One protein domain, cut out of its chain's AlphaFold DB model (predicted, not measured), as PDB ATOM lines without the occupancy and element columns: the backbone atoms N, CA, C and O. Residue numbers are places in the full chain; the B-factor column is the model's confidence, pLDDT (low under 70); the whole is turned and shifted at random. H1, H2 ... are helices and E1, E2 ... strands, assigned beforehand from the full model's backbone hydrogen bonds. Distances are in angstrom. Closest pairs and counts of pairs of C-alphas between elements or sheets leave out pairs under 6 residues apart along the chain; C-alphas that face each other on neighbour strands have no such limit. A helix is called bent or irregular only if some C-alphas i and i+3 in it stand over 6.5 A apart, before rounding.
ATOM      1  N   LEU A   2      17.254 125.087  36.098       91.69
ATOM      2  CA  LEU A   2      17.779 124.005  36.960       91.69
ATOM      3  C   LEU A   2      18.206 124.492  38.354       91.69
ATOM      4  O   LEU A   2      17.801 123.912  39.349       91.69
ATOM      5  N   GLN A   3      18.955 125.592  38.449       91.56
ATOM      6  CA  GLN A   3      19.339 126.148  39.752       91.56
ATOM      7  C   GLN A   3      18.128 126.552  40.608       91.56
ATOM      8  O   GLN A   3      18.097 126.260  41.791       91.56
ATOM      9  N   ILE A   4      17.099 127.167  40.014       89.19
ATOM     10  CA  ILE A   4      15.888 127.572  40.744       89.19
ATOM     11  C   ILE A   4      15.149 126.345  41.301       89.19
ATOM     12  O   ILE A   4      14.723 126.357  42.453       89.19
ATOM     13  N   TYR A   5      15.059 125.284  40.497       90.56
ATOM     14  CA  TYR A   5      14.453 124.015  40.888       90.56
ATOM     15  C   TYR A   5      15.150 123.399  42.107       90.56
ATOM     16  O   TYR A   5      14.486 123.067  43.078       90.56
ATOM     17  N   HIS A   6      16.484 123.309  42.095       90.62
ATOM     18  CA  HIS A   6      17.227 122.657  43.179       90.62
ATOM     19  C   HIS A   6      17.414 123.548  44.415       90.62
ATOM     20  O   HIS A   6      17.445 123.042  45.527       90.62
ATOM     21  N   THR A   7      17.556 124.868  44.246       88.69
ATOM     22  CA  THR A   7      17.799 125.786  45.373       88.69
ATOM     23  C   THR A   7      16.521 126.142  46.129       88.69
ATOM     24  O   THR A   7      16.572 126.325  47.339       88.69
ATOM     25  N   TYR A   8      15.391 126.273  45.431       85.12
ATOM     26  CA  TYR A   8      14.147 126.777  46.027       85.12
ATOM     27  C   TYR A   8      12.982 125.795  45.927       85.12
ATOM     28  O   TYR A   8      11.874 126.119  46.350       85.12
ATOM     29  N   GLY A   9      13.191 124.640  45.292       87.62
ATOM     30  CA  GLY A   9      12.114 123.706  45.005       87.62
ATOM     31  C   GLY A   9      11.053 124.278  44.078       87.62
ATOM     32  O   GLY A   9       9.932 123.809  44.116       87.62
ATOM     33  N   MET A  10      11.339 125.292  43.260       86.56
ATOM     34  CA  MET A  10      10.317 125.887  42.392       86.56
ATOM     35  C   MET A  10      10.350 125.287  40.985       86.56
ATOM     36  O   MET A  10      11.385 125.286  40.311       86.56
ATOM     37  N   VAL A  11       9.192 124.835  40.508       86.19
ATOM     38  CA  VAL A  11       8.977 124.339  39.145       86.19
ATOM     39  C   VAL A  11       7.942 125.200  38.425       86.19
ATOM     40  O   VAL A  11       6.957 125.638  39.008       86.19
ATOM     41  N   PHE A  12       8.164 125.436  37.135       82.69
ATOM     42  CA  PHE A  12       7.308 126.272  36.296       82.69
ATOM     43  C   PHE A  12       6.912 125.502  35.041       82.69
ATOM     44  O   PHE A  12       7.744 124.788  34.469       82.69
ATOM     45  N   GLU A  13       5.696 125.712  34.544       79.75
ATOM     46  CA  GLU A  13       5.311 125.298  33.190       79.75
ATOM     47  C   GLU A  13       5.924 126.235  32.127       79.75
ATOM     48  O   GLU A  13       5.240 126.950  31.397       79.75
ATOM     49  N   ALA A  14       7.257 126.234  32.032       75.56
ATOM     50  CA  ALA A  14       8.034 127.066  31.110       75.56
ATOM     51  C   ALA A  14       8.032 126.512  29.668       75.56
ATOM     52  O   ALA A  14       9.079 126.236  29.073       75.56
ATOM     53  N   HIS A  15       6.843 126.335  29.091       77.75
ATOM     54  CA  HIS A  15       6.691 126.056  27.664       77.75
ATOM     55  C   HIS A  15       6.988 127.307  26.821       77.75
ATOM     56  O   HIS A  15       7.106 128.415  27.350       77.75
ATOM     57  N   GLN A  16       7.057 127.162  25.495       73.38
ATOM     58  CA  GLN A  16       7.422 128.258  24.584       73.38
ATOM     59  C   GLN A  16       6.570 129.519  24.772       73.38
ATOM     60  O   GLN A  16       7.105 130.614  24.858       73.38
ATOM     61  N   GLN A  17       5.247 129.381  24.919       81.12
ATOM     62  CA  GLN A  17       4.369 130.535  25.151       81.12
ATOM     63  C   GLN A  17       4.585 131.226  26.516       81.12
ATOM     64  O   GLN A  17       4.279 132.412  26.632       81.12
ATOM     65  N   ASN A  18       5.156 130.547  27.515       83.06
ATOM     66  CA  ASN A  18       5.434 131.094  28.850       83.06
ATOM     67  C   ASN A  18       6.907 131.482  29.039       83.06
ATOM     68  O   ASN A  18       7.310 131.887  30.126       83.06
ATOM     69  N   SER A  19       7.699 131.406  27.968       87.12
ATOM     70  CA  SER A  19       9.132 131.676  27.957       87.12
ATOM     71  C   SER A  19       9.432 132.866  27.049       87.12
ATOM     72  O   SER A  19       9.129 132.824  25.858       87.12
ATOM     73  N   LEU A  20      10.042 133.927  27.581       89.31
ATOM     74  CA  LEU A  20      10.503 135.072  26.795       89.31
ATOM     75  C   LEU A  20      12.019 135.189  26.901       89.31
ATOM     76  O   LEU A  20      12.575 135.236  27.998       89.31
ATOM     77  N   LEU A  21      12.683 135.266  25.752       89.31
ATOM     78  CA  LEU A  21      14.117 135.503  25.679       89.31
ATOM     79  C   LEU A  21      14.365 136.961  25.296       89.31
ATOM     80  O   LEU A  21      14.039 137.385  24.189       89.31
ATOM     81  N   GLU A  22      14.925 137.724  26.224       92.56
ATOM     82  CA  GLU A  22      15.427 139.068  25.956       92.56
ATOM     83  C   GLU A  22      16.740 138.955  25.187       92.56
ATOM     84  O   GLU A  22      17.633 138.198  25.583       92.56
ATOM     85  N   LEU A  23      16.848 139.713  24.097       93.06
ATOM     86  CA  LEU A  23      18.055 139.791  23.291       93.06
ATOM     87  C   LEU A  23      18.712 141.157  23.472       93.06
ATOM     88  O   LEU A  23      18.045 142.182  23.352       93.06
ATOM     89  N   ASP A  24      20.021 141.150  23.686       94.12
ATOM     90  CA  ASP A  24      20.874 142.335  23.619       94.12
ATOM     91  C   ASP A  24      21.919 142.110  22.526       94.12
ATOM     92  O   ASP A  24      22.571 141.066  22.485       94.12
ATOM     93  N   ASN A  25      22.029 143.047  21.583       93.25
ATOM     94  CA  ASN A  25      22.882 142.919  20.394       93.25
ATOM     95  C   ASN A  25      22.739 141.560  19.676       93.25
ATOM     96  O   ASN A  25      23.724 140.934  19.288       93.25
ATOM     97  N   HIS A  26      21.493 141.103  19.507       87.81
ATOM     98  CA  HIS A  26      21.124 139.818  18.888       87.81
ATOM     99  C   HIS A  26      21.566 138.556  19.651       87.81
ATOM    100  O   HIS A  26      21.408 137.450  19.131       87.81
ATOM    101  N   LEU A  27      22.067 138.693  20.880       87.56
ATOM    102  CA  LEU A  27      22.468 137.578  21.734       87.56
ATOM    103  C   LEU A  27      21.516 137.411  22.927       87.56
ATOM    104  O   LEU A  27      20.990 138.404  23.428       87.56
ATOM    105  N   PRO A  28      21.296 136.171  23.411       90.12
ATOM    106  CA  PRO A  28      20.521 135.914  24.621       90.12
ATOM    107  C   PRO A  28      21.078 136.675  25.831       90.12
ATOM    108  O   PRO A  28      22.212 136.430  26.242       90.12
ATOM    109  N   ALA A  29      20.274 137.560  26.418       92.69
ATOM    110  CA  ALA A  29      20.656 138.354  27.585       92.69
ATOM    111  C   ALA A  29      19.934 137.889  28.854       92.69
ATOM    112  O   ALA A  29      20.567 137.652  29.883       92.69
ATOM    113  N   LYS A  30      18.605 137.731  28.788       92.19
ATOM    114  CA  LYS A  30      17.792 137.284  29.928       92.19
ATOM    115  C   LYS A  30      16.708 136.314  29.500       92.19
ATOM    116  O   LYS A  30      16.151 136.424  28.412       92.19
ATOM    117  N   PHE A  31      16.385 135.392  30.397       89.75
ATOM    118  CA  PHE A  31      15.271 134.470  30.242       89.75
ATOM    119  C   PHE A  31      14.193 134.801  31.270       89.75
ATOM    120  O   PHE A  31      14.434 134.720  32.475       89.75
ATOM    121  N   TRP A  32      13.016 135.167  30.779       89.00
ATOM    122  CA  TRP A  32      11.853 135.493  31.585       89.00
ATOM    123  C   TRP A  32      10.835 134.364  31.479       89.00
ATOM    124  O   TRP A  32      10.489 133.931  30.379       89.00
ATOM    125  N   VAL A  33      10.326 133.916  32.623       86.44
ATOM    126  CA  VAL A  33       9.173 133.017  32.684       86.44
ATOM    127  C   VAL A  33       7.967 133.848  33.096       86.44
ATOM    128  O   VAL A  33       8.042 134.605  34.063       86.44
ATOM    129  N   ARG A  34       6.875 133.738  32.340       82.00
ATOM    130  CA  ARG A  34       5.583 134.360  32.659       82.00
ATOM    131  C   ARG A  34       4.550 133.293  33.004       82.00
ATOM    132  O   ARG A  34       4.794 132.124  32.734       82.00
ATOM    133  N   ASP A  35       3.400 133.758  33.493       73.00
ATOM    134  CA  ASP A  35       2.267 132.963  33.986       73.00
ATOM    135  C   ASP A  35       2.490 132.397  35.400       73.00
ATOM    136  O   ASP A  35       3.226 131.436  35.612       73.00
ATOM    137  N   ASN A  36       1.853 133.043  36.381       67.00
ATOM    138  CA  ASN A  36       1.897 132.662  37.792       67.00
ATOM    139  C   ASN A  36       0.742 131.734  38.200       67.00
ATOM    140  O   ASN A  36       0.621 131.427  39.381       67.00
ATOM    141  N   GLN A  37      -0.107 131.298  37.264       65.19
ATOM    142  CA  GLN A  37      -1.201 130.368  37.562       65.19
ATOM    143  C   GLN A  37      -0.749 128.899  37.520       65.19
ATOM    144  O   GLN A  37      -1.492 128.018  37.942       65.19
ATOM    145  N   SER A  38       0.477 128.638  37.047       66.00
ATOM    146  CA  SER A  38       0.962 127.294  36.698       66.00
ATOM    147  C   SER A  38       2.375 127.001  37.237       66.00
ATOM    148  O   SER A  38       3.168 126.315  36.583       66.00
ATOM    149  N   PHE A  39       2.734 127.544  38.407       75.75
ATOM    150  CA  PHE A  39       3.982 127.203  39.106       75.75
ATOM    151  C   PHE A  39       3.705 126.352  40.350       75.75
ATOM    152  O   PHE A  39       2.616 126.394  40.922       75.75
ATOM    153  N   GLY A  40       4.692 125.555  40.751       81.38
ATOM    154  CA  GLY A  40       4.590 124.684  41.912       81.38
ATOM    155  C   GLY A  40       5.884 124.592  42.712       81.38
ATOM    156  O   GLY A  40       6.954 125.006  42.265       81.38
ATOM    157  N   TYR A  41       5.758 124.014  43.896       85.44
ATOM    158  CA  TYR A  41       6.803 123.727  44.855       85.44
ATOM    159  C   TYR A  41       7.022 122.216  44.928       85.44
ATOM    160  O   TYR A  41       6.086 121.443  45.112       85.44
ATOM    161  N   VAL A  42       8.263 121.787  44.773       87.56
ATOM    162  CA  VAL A  42       8.687 120.399  44.885       87.56
ATOM    163  C   VAL A  42       8.870 120.087  46.354       87.56
ATOM    164  O   VAL A  42       9.707 120.707  47.008       87.56
ATOM    165  N   ILE A  43       8.081 119.145  46.860       78.94
ATOM    166  CA  ILE A  43       7.968 118.881  48.298       78.94
ATOM    167  C   ILE A  43       9.331 118.639  48.972       78.94
ATOM    168  O   ILE A  43       9.622 119.284  49.973       78.94
ATOM    169  N   ASP A  44      10.207 117.855  48.339       77.75
ATOM    170  CA  ASP A  44      11.531 117.484  48.868       77.75
ATOM    171  C   ASP A  44      12.543 118.642  48.902       77.75
ATOM    172  O   ASP A  44      13.550 118.582  49.602       77.75
ATOM    173  N   TYR A  45      12.303 119.703  48.128       80.38
ATOM    174  CA  TYR A  45      13.223 120.839  48.002       80.38
ATOM    175  C   TYR A  45      12.663 122.133  48.606       80.38
ATOM    176  O   TYR A  45      13.407 123.088  48.817       80.38
ATOM    177  N   ALA A  46      11.359 122.182  48.884       80.12
ATOM    178  CA  ALA A  46      10.672 123.373  49.370       80.12
ATOM    179  C   ALA A  46      10.396 123.352  50.883       80.12
ATOM    180  O   ALA A  46       9.767 124.283  51.378       80.12
ATOM    181  N   GLU A  47      10.875 122.351  51.634       77.12
ATOM    182  CA  GLU A  47      10.586 122.184  53.072       77.12
ATOM    183  C   GLU A  47      10.804 123.464  53.891       77.12
ATOM    184  O   GLU A  47       9.941 123.862  54.669       77.12
ATOM    185  N   THR A  48      11.929 124.158  53.686       78.06
ATOM    186  CA  THR A  48      12.241 125.401  54.418       78.06
ATOM    187  C   THR A  48      11.271 126.533  54.067       78.06
ATOM    188  O   THR A  48      10.844 127.290  54.941       78.06
ATOM    189  N   LEU A  49      10.902 126.650  52.789       76.56
ATOM    190  CA  LEU A  49       9.968 127.669  52.314       76.56
ATOM    191  C   LEU A  49       8.562 127.405  52.863       76.56
ATOM    192  O   LEU A  49       7.919 128.309  53.383       76.56
ATOM    193  N   ILE A  50       8.133 126.150  52.803       76.31
ATOM    194  CA  ILE A  50       6.852 125.669  53.311       76.31
ATOM    195  C   ILE A  50       6.757 125.847  54.833       76.31
ATOM    196  O   ILE A  50       5.735 126.302  55.335       76.31
ATOM    197  N   ALA A  51       7.826 125.549  55.579       80.88
ATOM    198  CA  ALA A  51       7.868 125.778  57.022       80.88
ATOM    199  C   ALA A  51       7.768 127.270  57.381       80.88
ATOM    200  O   ALA A  51       7.223 127.619  58.428       80.88
ATOM    201  N   THR A  52       8.285 128.145  56.515       84.00
ATOM    202  CA  THR A  52       8.209 129.604  56.687       84.00
ATOM    203  C   THR A  52       6.821 130.149  56.336       84.00
ATOM    204  O   THR A  52       6.359 131.078  56.995       84.00
ATOM    205  N   TYR A  53       6.153 129.554  55.344       81.50
ATOM    206  CA  TYR A  53       4.842 129.966  54.832       81.50
ATOM    207  C   TYR A  53       3.879 128.764  54.760       81.50
ATOM    208  O   TYR A  53       3.631 128.226  53.673       81.50
ATOM    209  N   PRO A  54       3.337 128.298  55.903       77.12
ATOM    210  CA  PRO A  54       2.482 127.110  55.958       77.12
ATOM    211  C   PRO A  54       1.217 127.207  55.091       77.12
ATOM    212  O   PRO A  54       0.671 126.185  54.673       77.12
ATOM    213  N   GLU A  55       0.756 128.421  54.785       75.25
ATOM    214  CA  GLU A  55      -0.366 128.702  53.887       75.25
ATOM    215  C   GLU A  55      -0.166 128.154  52.460       75.25
ATOM    216  O   GLU A  55      -1.146 127.842  51.777       75.25
ATOM    217  N   LEU A  56       1.084 127.928  52.037       72.06
ATOM    218  CA  LEU A  56       1.407 127.307  50.748       72.06
ATOM    219  C   LEU A  56       0.908 125.855  50.650       72.06
ATOM    220  O   LEU A  56       0.672 125.360  49.549       72.06
ATOM    221  N   HIS A  57       0.700 125.170  51.783       65.00
ATOM    222  CA  HIS A  57       0.043 123.860  51.800       65.00
ATOM    223  C   HIS A  57      -1.464 123.948  51.544       65.00
ATOM    224  O   HIS A  57      -2.040 123.041  50.943       65.00
ATOM    225  N   THR A  58      -2.115 125.009  52.031       56.59
ATOM    226  CA  THR A  58      -3.567 125.195  51.891       56.59
ATOM    227  C   THR A  58      -3.972 125.651  50.493       56.59
ATOM    228  O   THR A  58      -5.068 125.317  50.043       56.59
ATOM    229  N   GLU A  59      -3.067 126.287  49.746       60.19
ATOM    230  CA  GLU A  59      -3.187 126.502  48.296       60.19
ATOM    231  C   GLU A  59      -2.831 125.223  47.510       60.19
ATOM    232  O   GLU A  59      -2.054 125.252  46.560       60.19
ATOM    233  N   ALA A  60      -3.412 124.091  47.938       50.25
ATOM    234  CA  ALA A  60      -3.137 122.673  47.640       50.25
ATOM    235  C   ALA A  60      -2.844 122.258  46.176       50.25
ATOM    236  O   ALA A  60      -2.545 121.095  45.917       50.25
ATOM    237  N   GLN A  61      -2.925 123.166  45.209       56.59
ATOM    238  CA  GLN A  61      -2.532 122.944  43.819       56.59
ATOM    239  C   GLN A  61      -1.044 123.215  43.548       56.59
ATOM    240  O   GLN A  61      -0.552 122.823  42.489       56.59
ATOM    241  N   CYS A  62      -0.317 123.849  44.476       68.25
ATOM    242  CA  CYS A  62       1.065 124.256  44.225       68.25
ATOM    243  C   CYS A  62       2.127 123.266  44.724       68.25
ATOM    244  O   CYS A  62       3.193 123.237  44.128       68.25
ATOM    245  N   VAL A  63       1.901 122.434  45.748       79.06
ATOM    246  CA  VAL A  63       2.936 121.490  46.230       79.06
ATOM    247  C   VAL A  63       2.810 120.139  45.524       79.06
ATOM    248  O   VAL A  63       1.755 119.511  45.564       79.06
ATOM    249  N   VAL A  64       3.884 119.675  44.881       84.69
ATOM    250  CA  VAL A  64       3.885 118.467  44.043       84.69
ATOM    251  C   VAL A  64       5.047 117.517  44.371       84.69
ATOM    252  O   VAL A  64       6.119 117.975  44.783       84.69
ATOM    253  N   PRO A  65       4.880 116.197  44.150       87.62
ATOM    254  CA  PRO A  65       5.970 115.229  44.272       87.62
ATOM    255  C   PRO A  65       7.110 115.483  43.277       87.62
ATOM    256  O   PRO A  65       6.884 115.992  42.169       87.62
ATOM    257  N   VAL A  66       8.324 115.064  43.642       90.00
ATOM    258  CA  VAL A  66       9.533 115.234  42.822       90.00
ATOM    259  C   VAL A  66       9.430 114.543  41.461       90.00
ATOM    260  O   VAL A  66       9.794 115.169  40.460       90.00
ATOM    261  N   GLU A  67       8.859 113.336  41.368       88.94
ATOM    262  CA  GLU A  67       8.620 112.649  40.088       88.94
ATOM    263  C   GLU A  67       7.775 113.512  39.146       88.94
ATOM    264  O   GLU A  67       8.110 113.716  37.977       88.94
ATOM    265  N   PHE A  68       6.673 114.051  39.667       86.88
ATOM    266  CA  PHE A  68       5.720 114.822  38.880       86.88
ATOM    267  C   PHE A  68       6.331 116.137  38.384       86.88
ATOM    268  O   PHE A  68       6.216 116.481  37.202       86.88
ATOM    269  N   ALA A  69       7.025 116.851  39.272       88.81
ATOM    270  CA  ALA A  69       7.731 118.076  38.926       88.81
ATOM    271  C   ALA A  69       8.848 117.825  37.905       88.81
ATOM    272  O   ALA A  69       8.976 118.579  36.937       88.81
ATOM    273  N   SER A  70       9.616 116.748  38.087       89.62
ATOM    274  CA  SER A  70      10.696 116.353  37.181       89.62
ATOM    275  C   SER A  70      10.158 116.071  35.782       89.62
ATOM    276  O   SER A  70      10.648 116.636  34.806       89.62
ATOM    277  N   HIS A  71       9.085 115.284  35.669       88.06
ATOM    278  CA  HIS A  71       8.476 114.979  34.375       88.06
ATOM    279  C   HIS A  71       7.977 116.226  33.642       88.06
ATOM    280  O   HIS A  71       8.224 116.378  32.443       88.06
ATOM    281  N   ARG A  72       7.311 117.147  34.349       86.38
ATOM    282  CA  ARG A  72       6.848 118.409  33.754       86.38
ATOM    283  C   ARG A  72       8.001 119.299  33.317       86.38
ATOM    284  O   ARG A  72       7.936 119.861  32.225       86.38
ATOM    285  N   PHE A  73       9.049 119.410  34.133       90.50
ATOM    286  CA  PHE A  73      10.236 120.184  33.784       90.50
ATOM    287  C   PHE A  73      10.862 119.657  32.490       90.50
ATOM    288  O   PHE A  73      11.120 120.423  31.562       90.50
ATOM    289  N   ILE A  74      11.058 118.341  32.405       91.06
ATOM    290  CA  ILE A  74      11.631 117.695  31.225       91.06
ATOM    291  C   ILE A  74      10.746 117.934  30.008       91.06
ATOM    292  O   ILE A  74      11.234 118.400  28.984       91.06
ATOM    293  N   TYR A  75       9.445 117.679  30.115       86.75
ATOM    294  CA  TYR A  75       8.544 117.813  28.978       86.75
ATOM    295  C   TYR A  75       8.439 119.265  28.479       86.75
ATOM    296  O   TYR A  75       8.666 119.545  27.301       86.75
ATOM    297  N   TYR A  76       8.120 120.211  29.367       85.69
ATOM    298  CA  TYR A  76       7.844 121.589  28.963       85.69
ATOM    299  C   TYR A  76       9.104 122.398  28.679       85.69
ATOM    300  O   TYR A  76       9.134 123.144  27.701       85.69
ATOM    301  N   PHE A  77      10.135 122.276  29.514       89.12
ATOM    302  CA  PHE A  77      11.329 123.096  29.354       89.12
ATOM    303  C   PHE A  77      12.338 122.436  28.414       89.12
ATOM    304  O   PHE A  77      12.743 123.055  27.432       89.12
ATOM    305  N   ILE A  78      12.716 121.178  28.655       91.50
ATOM    306  CA  ILE A  78      13.722 120.504  27.817       91.50
ATOM    307  C   ILE A  78      13.129 120.116  26.456       91.50
ATOM    308  O   ILE A  78      13.633 120.551  25.419       91.50
ATOM    309  N   GLY A  79      12.025 119.366  26.462       88.38
ATOM    310  CA  GLY A  79      11.372 118.848  25.262       88.38
ATOM    311  C   GLY A  79      10.811 119.947  24.363       88.38
ATOM    312  O   GLY A  79      11.190 120.054  23.199       88.38
ATOM    313  N   ASN A  80       9.924 120.792  24.894       85.19
ATOM    314  CA  ASN A  80       9.232 121.777  24.057       85.19
ATOM    315  C   ASN A  80      10.077 123.027  23.775       85.19
ATOM    316  O   ASN A  80      10.019 123.561  22.664       85.19
ATOM    317  N   SER A  81      10.854 123.512  24.744       88.44
ATOM    318  CA  SER A  81      11.565 124.790  24.603       88.44
ATOM    319  C   SER A  81      13.012 124.603  24.133       88.44
ATOM    320  O   SER A  81      13.369 125.106  23.068       88.44
ATOM    321  N   VAL A  82      13.843 123.853  24.866       92.62
ATOM    322  CA  VAL A  82      15.280 123.725  24.554       92.62
ATOM    323  C   VAL A  82      15.518 123.006  23.224       92.62
ATOM    324  O   VAL A  82      16.255 123.530  22.389       92.62
ATOM    325  N   PHE A  83      14.876 121.860  22.970       92.94
ATOM    326  CA  PHE A  83      15.068 121.156  21.694       92.94
ATOM    327  C   PHE A  83      14.592 121.964  20.487       92.94
ATOM    328  O   PHE A  83      15.247 121.954  19.449       92.94
ATOM    329  N   SER A  84      13.531 122.757  20.631       91.50
ATOM    330  CA  SER A  84      13.092 123.650  19.554       91.50
ATOM    331  C   SER A  84      14.123 124.733  19.230       91.50
ATOM    332  O   SER A  84      14.337 125.037  18.055       91.50
ATOM    333  N   VAL A  85      14.806 125.283  20.242       92.44
ATOM    334  CA  VAL A  85      15.927 126.217  20.039       92.44
ATOM    335  C   VAL A  85      17.093 125.514  19.346       92.44
ATOM    336  O   VAL A  85      17.647 126.058  18.392       92.44
ATOM    337  N   ILE A  86      17.434 124.293  19.770       95.50
ATOM    338  CA  ILE A  86      18.490 123.490  19.139       95.50
ATOM    339  C   ILE A  86      18.198 123.274  17.653       95.50
ATOM    340  O   ILE A  86      19.034 123.603  16.810       95.50
ATOM    341  N   THR A  87      16.999 122.796  17.318       95.06
ATOM    342  CA  THR A  87      16.585 122.578  15.929       95.06
ATOM    343  C   THR A  87      16.568 123.884  15.133       95.06
ATOM    344  O   THR A  87      16.998 123.904  13.980       95.06
ATOM    345  N   ALA A  88      16.110 124.995  15.719       93.81
ATOM    346  CA  ALA A  88      16.106 126.291  15.043       93.81
ATOM    347  C   ALA A  88      17.527 126.773  14.704       93.81
ATOM    348  O   ALA A  88      17.772 127.192  13.574       93.81
ATOM    349  N   ILE A  89      18.473 126.657  15.643       94.31
ATOM    350  CA  ILE A  89      19.879 127.019  15.419       94.31
ATOM    351  C   ILE A  89      20.506 126.090  14.376       94.31
ATOM    352  O   ILE A  89      21.150 126.571  13.445       94.31
ATOM    353  N   ALA A  90      20.302 124.777  14.479       95.94
ATOM    354  CA  ALA A  90      20.873 123.819  13.532       95.94
ATOM    355  C   ALA A  90      20.366 124.038  12.094       95.94
ATOM    356  O   ALA A  90      21.147 123.964  11.146       95.94
ATOM    357  N   LYS A  91      19.088 124.407  11.922       96.31
ATOM    358  CA  LYS A  91      18.499 124.740  10.611       96.31
ATOM    359  C   LYS A  91      19.148 125.939   9.915       96.31
ATOM    360  O   LYS A  91      19.005 126.065   8.704       96.31
ATOM    361  N   THR A  92      19.879 126.792  10.635       95.94
ATOM    362  CA  THR A  92      20.660 127.878  10.013       95.94
ATOM    363  C   THR A  92      21.891 127.370   9.255       95.94
ATOM    364  O   THR A  92      22.472 128.115   8.472       95.94
ATOM    365  N   GLY A  93      22.319 126.125   9.499       94.81
ATOM    366  CA  GLY A  93      23.560 125.562   8.965       94.81
ATOM    367  C   GLY A  93      24.825 125.987   9.720       94.81
ATOM    368  O   GLY A  93      25.908 125.508   9.394       94.81
ATOM    369  N   ALA A  94      24.718 126.840  10.747       94.31
ATOM    370  CA  ALA A  94      25.870 127.295  11.532       94.31
ATOM    371  C   ALA A  94      26.500 126.182  12.397       94.31
ATOM    372  O   ALA A  94      27.679 126.245  12.744       94.31
ATOM    373  N   THR A  95      25.721 125.162  12.765       96.88
ATOM    374  CA  THR A  95      26.165 123.997  13.546       96.88
ATOM    375  C   THR A  95      25.219 122.810  13.326       96.88
ATOM    376  O   THR A  95      24.224 122.931  12.615       96.88
ATOM    377  N   THR A  96      25.515 121.657  13.931       97.06
ATOM    378  CA  THR A  96      24.660 120.460  13.888       97.06
ATOM    379  C   THR A  96      23.859 120.301  15.180       97.06
ATOM    380  O   THR A  96      24.302 120.736  16.244       97.06
ATOM    381  N   GLU A  97      22.705 119.629  15.110       96.81
ATOM    382  CA  GLU A  97      21.909 119.296  16.303       96.81
ATOM    383  C   GLU A  97      22.731 118.490  17.314       96.81
ATOM    384  O   GLU A  97      22.731 118.823  18.492       96.81
ATOM    385  N   ILE A  98      23.517 117.511  16.844       96.38
ATOM    386  CA  ILE A  98      24.383 116.671  17.688       96.38
ATOM    387  C   ILE A  98      25.331 117.528  18.539       96.38
ATOM    388  O   ILE A  98      25.381 117.355  19.750       96.38
ATOM    389  N   LYS A  99      26.011 118.521  17.947       96.44
ATOM    390  CA  LYS A  99      26.931 119.397  18.695       96.44
ATOM    391  C   LYS A  99      26.220 120.208  19.779       96.44
ATOM    392  O   LYS A  99      26.787 120.457  20.835       96.44
ATOM    393  N   LEU A 100      25.000 120.667  19.508       97.50
ATOM    394  CA  LEU A 100      24.210 121.431  20.474       97.50
ATOM    395  C   LEU A 100      23.645 120.539  21.586       97.50
ATOM    396  O   LEU A 100      23.599 120.964  22.739       97.50
ATOM    397  N   ILE A 101      23.255 119.307  21.255       95.88
ATOM    398  CA  ILE A 101      22.841 118.291  22.229       95.88
ATOM    399  C   ILE A 101      24.019 117.923  23.136       95.88
ATOM    400  O   ILE A 101      23.841 117.880  24.349       95.88
ATOM    401  N   ASP A 102      25.228 117.762  22.590       95.44
ATOM    402  CA  ASP A 102      26.436 117.514  23.388       95.44
ATOM    403  C   ASP A 102      26.717 118.669  24.364       95.44
ATOM    404  O   ASP A 102      27.048 118.443  25.528       95.44
ATOM    405  N   LEU A 103      26.536 119.922  23.926       96.62
ATOM    406  CA  LEU A 103      26.664 121.092  24.803       96.62
ATOM    407  C   LEU A 103      25.611 121.099  25.919       96.62
ATOM    408  O   LEU A 103      25.933 121.426  27.064       96.62
ATOM    409  N   LEU A 104      24.366 120.733  25.601       95.50
ATOM    410  CA  LEU A 104      23.306 120.586  26.596       95.50
ATOM    411  C   LEU A 104      23.646 119.476  27.600       95.50
ATOM    412  O   LEU A 104      23.538 119.703  28.803       95.50
ATOM    413  N   TYR A 105      24.101 118.317  27.122       94.94
ATOM    414  CA  TYR A 105      24.504 117.189  27.958       94.94
ATOM    415  C   TYR A 105      25.616 117.587  28.935       94.94
ATOM    416  O   TYR A 105      25.460 117.417  30.141       94.94
ATOM    417  N   GLN A 106      26.688 118.225  28.448       94.44
ATOM    418  CA  GLN A 106      27.775 118.726  29.300       94.44
ATOM    419  C   GLN A 106      27.280 119.726  30.352       94.44
ATOM    420  O   GLN A 106      27.801 119.780  31.467       94.44
ATOM    421  N   HIS A 107      26.286 120.549  30.012       94.62
ATOM    422  CA  HIS A 107      25.695 121.480  30.966       94.62
ATOM    423  C   HIS A 107      24.903 120.748  32.060       94.62
ATOM    424  O   HIS A 107      25.060 121.067  33.238       94.62
ATOM    425  N   ILE A 108      24.096 119.750  31.688       94.75
ATOM    426  CA  ILE A 108      23.336 118.916  32.631       94.75
ATOM    427  C   ILE A 108      24.288 118.114  33.531       94.75
ATOM    428  O   ILE A 108      24.079 118.074  34.740       94.75
ATOM    429  N   GLU A 109      25.370 117.555  32.985       94.38
ATOM    430  CA  GLU A 109      26.377 116.797  33.742       94.38
ATOM    431  C   GLU A 109      27.055 117.650  34.827       94.38
ATOM    432  O   GLU A 109      27.212 117.207  35.964       94.38
ATOM    433  N   ARG A 110      27.385 118.914  34.529       95.44
ATOM    434  CA  ARG A 110      27.914 119.846  35.544       95.44
ATOM    435  C   ARG A 110      26.916 120.095  36.671       95.44
ATOM    436  O   ARG A 110      27.315 120.182  37.826       95.44
ATOM    437  N   PHE A 111      25.626 120.205  36.354       94.75
ATOM    438  CA  PHE A 111      24.590 120.307  37.383       94.75
ATOM    439  C   PHE A 111      24.455 119.012  38.183       94.75
ATOM    440  O   PHE A 111      24.258 119.074  39.392       94.75
ATOM    441  N   TYR A 112      24.609 117.853  37.544       94.56
ATOM    442  CA  TYR A 112      24.561 116.558  38.220       94.56
ATOM    443  C   TYR A 112      25.698 116.398  39.233       94.56
ATOM    444  O   TYR A 112      25.473 115.901  40.328       94.56
ATOM    445  N   GLN A 113      26.890 116.919  38.935       94.94
ATOM    446  CA  GLN A 113      27.990 116.961  39.906       94.94
ATOM    447  C   GLN A 113      27.658 117.794  41.157       94.94
ATOM    448  O   GLN A 113      28.181 117.506  42.231       94.94
ATOM    449  N   LEU A 114      26.804 118.816  41.033       94.81
ATOM    450  CA  LEU A 114      26.361 119.651  42.156       94.81
ATOM    451  C   LEU A 114      25.179 119.037  42.920       94.81
ATOM    452  O   LEU A 114      25.050 119.268  44.119       94.81
ATOM    453  N   TYR A 115      24.328 118.270  42.234       93.19
ATOM    454  CA  TYR A 115      23.112 117.663  42.782       93.19
ATOM    455  C   TYR A 115      23.000 116.184  42.357       93.19
ATOM    456  O   TYR A 115      22.108 115.840  41.575       93.19
ATOM    457  N   PRO A 116      23.893 115.297  42.837       92.19
ATOM    458  CA  PRO A 116      23.964 113.909  42.364       92.19
ATOM    459  C   PRO A 116      22.700 113.098  42.685       92.19
ATOM    460  O   PRO A 116      22.303 112.225  41.917       92.19
ATOM    461  N   ASP A 117      22.006 113.437  43.770       91.75
ATOM    462  CA  ASP A 117      20.777 112.757  44.197       91.75
ATOM    463  C   ASP A 117      19.511 113.304  43.509       91.75
ATOM    464  O   ASP A 117      18.391 112.927  43.846       91.75
ATOM    465  N   SER A 118      19.658 114.215  42.541       92.62
ATOM    466  CA  SER A 118      18.524 114.803  41.831       92.62
ATOM    467  C   SER A 118      17.870 113.808  40.879       92.62
ATOM    468  O   SER A 118      18.438 113.458  39.840       92.62
ATOM    469  N   LEU A 119      16.620 113.438  41.173       91.00
ATOM    470  CA  LEU A 119      15.806 112.608  40.286       91.00
ATOM    471  C   LEU A 119      15.663 113.242  38.894       91.00
ATOM    472  O   LEU A 119      15.815 112.555  37.891       91.00
ATOM    473  N   LEU A 120      15.452 114.561  38.820       92.00
ATOM    474  CA  LEU A 120      15.358 115.293  37.554       92.00
ATOM    475  C   LEU A 120      16.601 115.085  36.675       92.00
ATOM    476  O   LEU A 120      16.483 114.828  35.474       92.00
ATOM    477  N   LEU A 121      17.793 115.217  37.259       93.81
ATOM    478  CA  LEU A 121      19.052 115.105  36.521       93.81
ATOM    479  C   LEU A 121      19.372 113.649  36.173       93.81
ATOM    480  O   LEU A 121      19.805 113.382  35.054       93.81
ATOM    481  N   GLN A 122      19.094 112.709  37.079       91.88
ATOM    482  CA  GLN A 122      19.233 111.278  36.804       91.88
ATOM    483  C   GLN A 122      18.312 110.838  35.662       91.88
ATOM    484  O   GLN A 122      18.750 110.132  34.754       91.88
ATOM    485  N   THR A 123      17.060 111.304  35.653       90.19
ATOM    486  CA  THR A 123      16.128 111.055  34.553       90.19
ATOM    487  C   THR A 123      16.654 111.625  33.235       90.19
ATOM    488  O   THR A 123      16.618 110.929  32.225       90.19
ATOM    489  N   LEU A 124      17.174 112.856  33.226       89.62
ATOM    490  CA  LEU A 124      17.713 113.477  32.010       89.62
ATOM    491  C   LEU A 124      18.952 112.768  31.447       89.62
ATOM    492  O   LEU A 124      19.139 112.767  30.233       89.62
ATOM    493  N   LEU A 125      19.809 112.211  32.304       87.88
ATOM    494  CA  LEU A 125      21.081 111.615  31.887       87.88
ATOM    495  C   LEU A 125      20.986 110.113  31.598       87.88
ATOM    496  O   LEU A 125      21.705 109.620  30.730       87.88
ATOM    497  N   PHE A 126      20.134 109.381  32.323       84.56
ATOM    498  CA  PHE A 126      20.204 107.917  32.365       84.56
ATOM    499  C   PHE A 126      18.917 107.198  31.950       84.56
ATOM    500  O   PHE A 126      18.965 105.989  31.710       84.56
ATOM    501  N   GLN A 127      17.768 107.877  31.842       78.94
ATOM    502  CA  GLN A 127      16.559 107.218  31.340       78.94
ATOM    503  C   GLN A 127      16.510 107.190  29.810       78.94
ATOM    504  O   GLN A 127      16.737 108.183  29.128       78.94
TER     505      GLN A 127
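AT A GLANCE: This is residues 2 to 127 of the 142 residues of the protein "Aerobactin synthase IucA" of Moraxella osloensis (UniProt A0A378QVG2). A long helix, H4, and the helix H5 folded back from it make an uneven V, with the short helix H6 set in its open end. The first part of H4 and the short helix H1 pack on a tiny sheet of E1 and E4; H2 and H3 form one end of the long axis, and a separate strand hairpin, E2 and E3, lies beside H4 without touching it. The printed part has 126 residues, with six named helices and four named strands in the order H1 E1 E2 E3 E4 H2 H3 H4 H5 H6. Both two-stranded sheets are antiparallel, and the class is mixed, helices and strands. The whole is compact, with a radius of gyration of the C-alphas of 15.9 A, yet elongated, spanning 51 by 30 by 21 A.

IN THESE COORDINATES: E2 is residues 19 to 24, 16.4 A long, and E3 is residues 27 to 33, 17.8 A. E1 is residues 10 to 12 and E4 residues 39 to 42. H1, residues 2 to 8, begins at C-alpha 2 (17.779, 124.005, 36.960). H2 is residues 43 to 52 and is irregular: C-alphas 45 and 48 are 7.9 A apart. H3 is residues 55 to 58. H4, residues 66 to 91, is 34.8 A long and starts at C-alpha 66 (9.533, 115.234, 42.822). H5, residues 97 to 114, is 26.2 A long. H6, residues 119 to 126, ends at C-alpha 126 (20.204, 107.917, 32.365).

HOW THE PARTS SIT: In the hairpin of E2 and E3, N 22 and O 30 are 2.8 A apart, within hydrogen-bond range. E2 and H4 are only just apart, the closest C-alphas 8.0 A from each other. In the antiparallel pair E1 and E4, N 11 and O 40 are 2.9 A apart. The closest C-alphas of E1 and H4 are those of Val 11 and Ala 69, 6.4 A; of E1 and H1, those of Tyr 5 and Val 11, 5.8 A. H1 touches H2 at a steep tilt of 39 degrees, closest at the C-alphas of Tyr 8 and Ala 46, 5.9 A. H2 and H3 are close but not clearly touching, with the C-alphas of Ile 50 and Leu 56 6.2 A apart. H4 and H5 form a helical hairpin and touch with residues 86 to 90 and 97 to 101 alone, closest at the C-alphas of Ala 90 and Glu 97, 5.4 A; their shallow tilt of 34 degrees is only just short of steep. H6 touches H4 at the C-alphas of Ser 70 and Leu 120, 4.8 A, and H5 at those of Tyr 112 and Leu 121, 5.9 A. Every O i to N i+4 pair is within hydrogen-bond range in H1 and H6, against 3 of 6 in H2, 19 of 22 in H4 and 13 of 14 in H5; H3 is too short for one.

THE WHOLE: The C-alphas farthest apart, those of Pro 54 and Gly 93, are 51.5 A from each other. The printed part has no cut and no long link. Mean pLDDT of the printed part is 86.6; residues 36 to 38 and 57 to 62 are under 70.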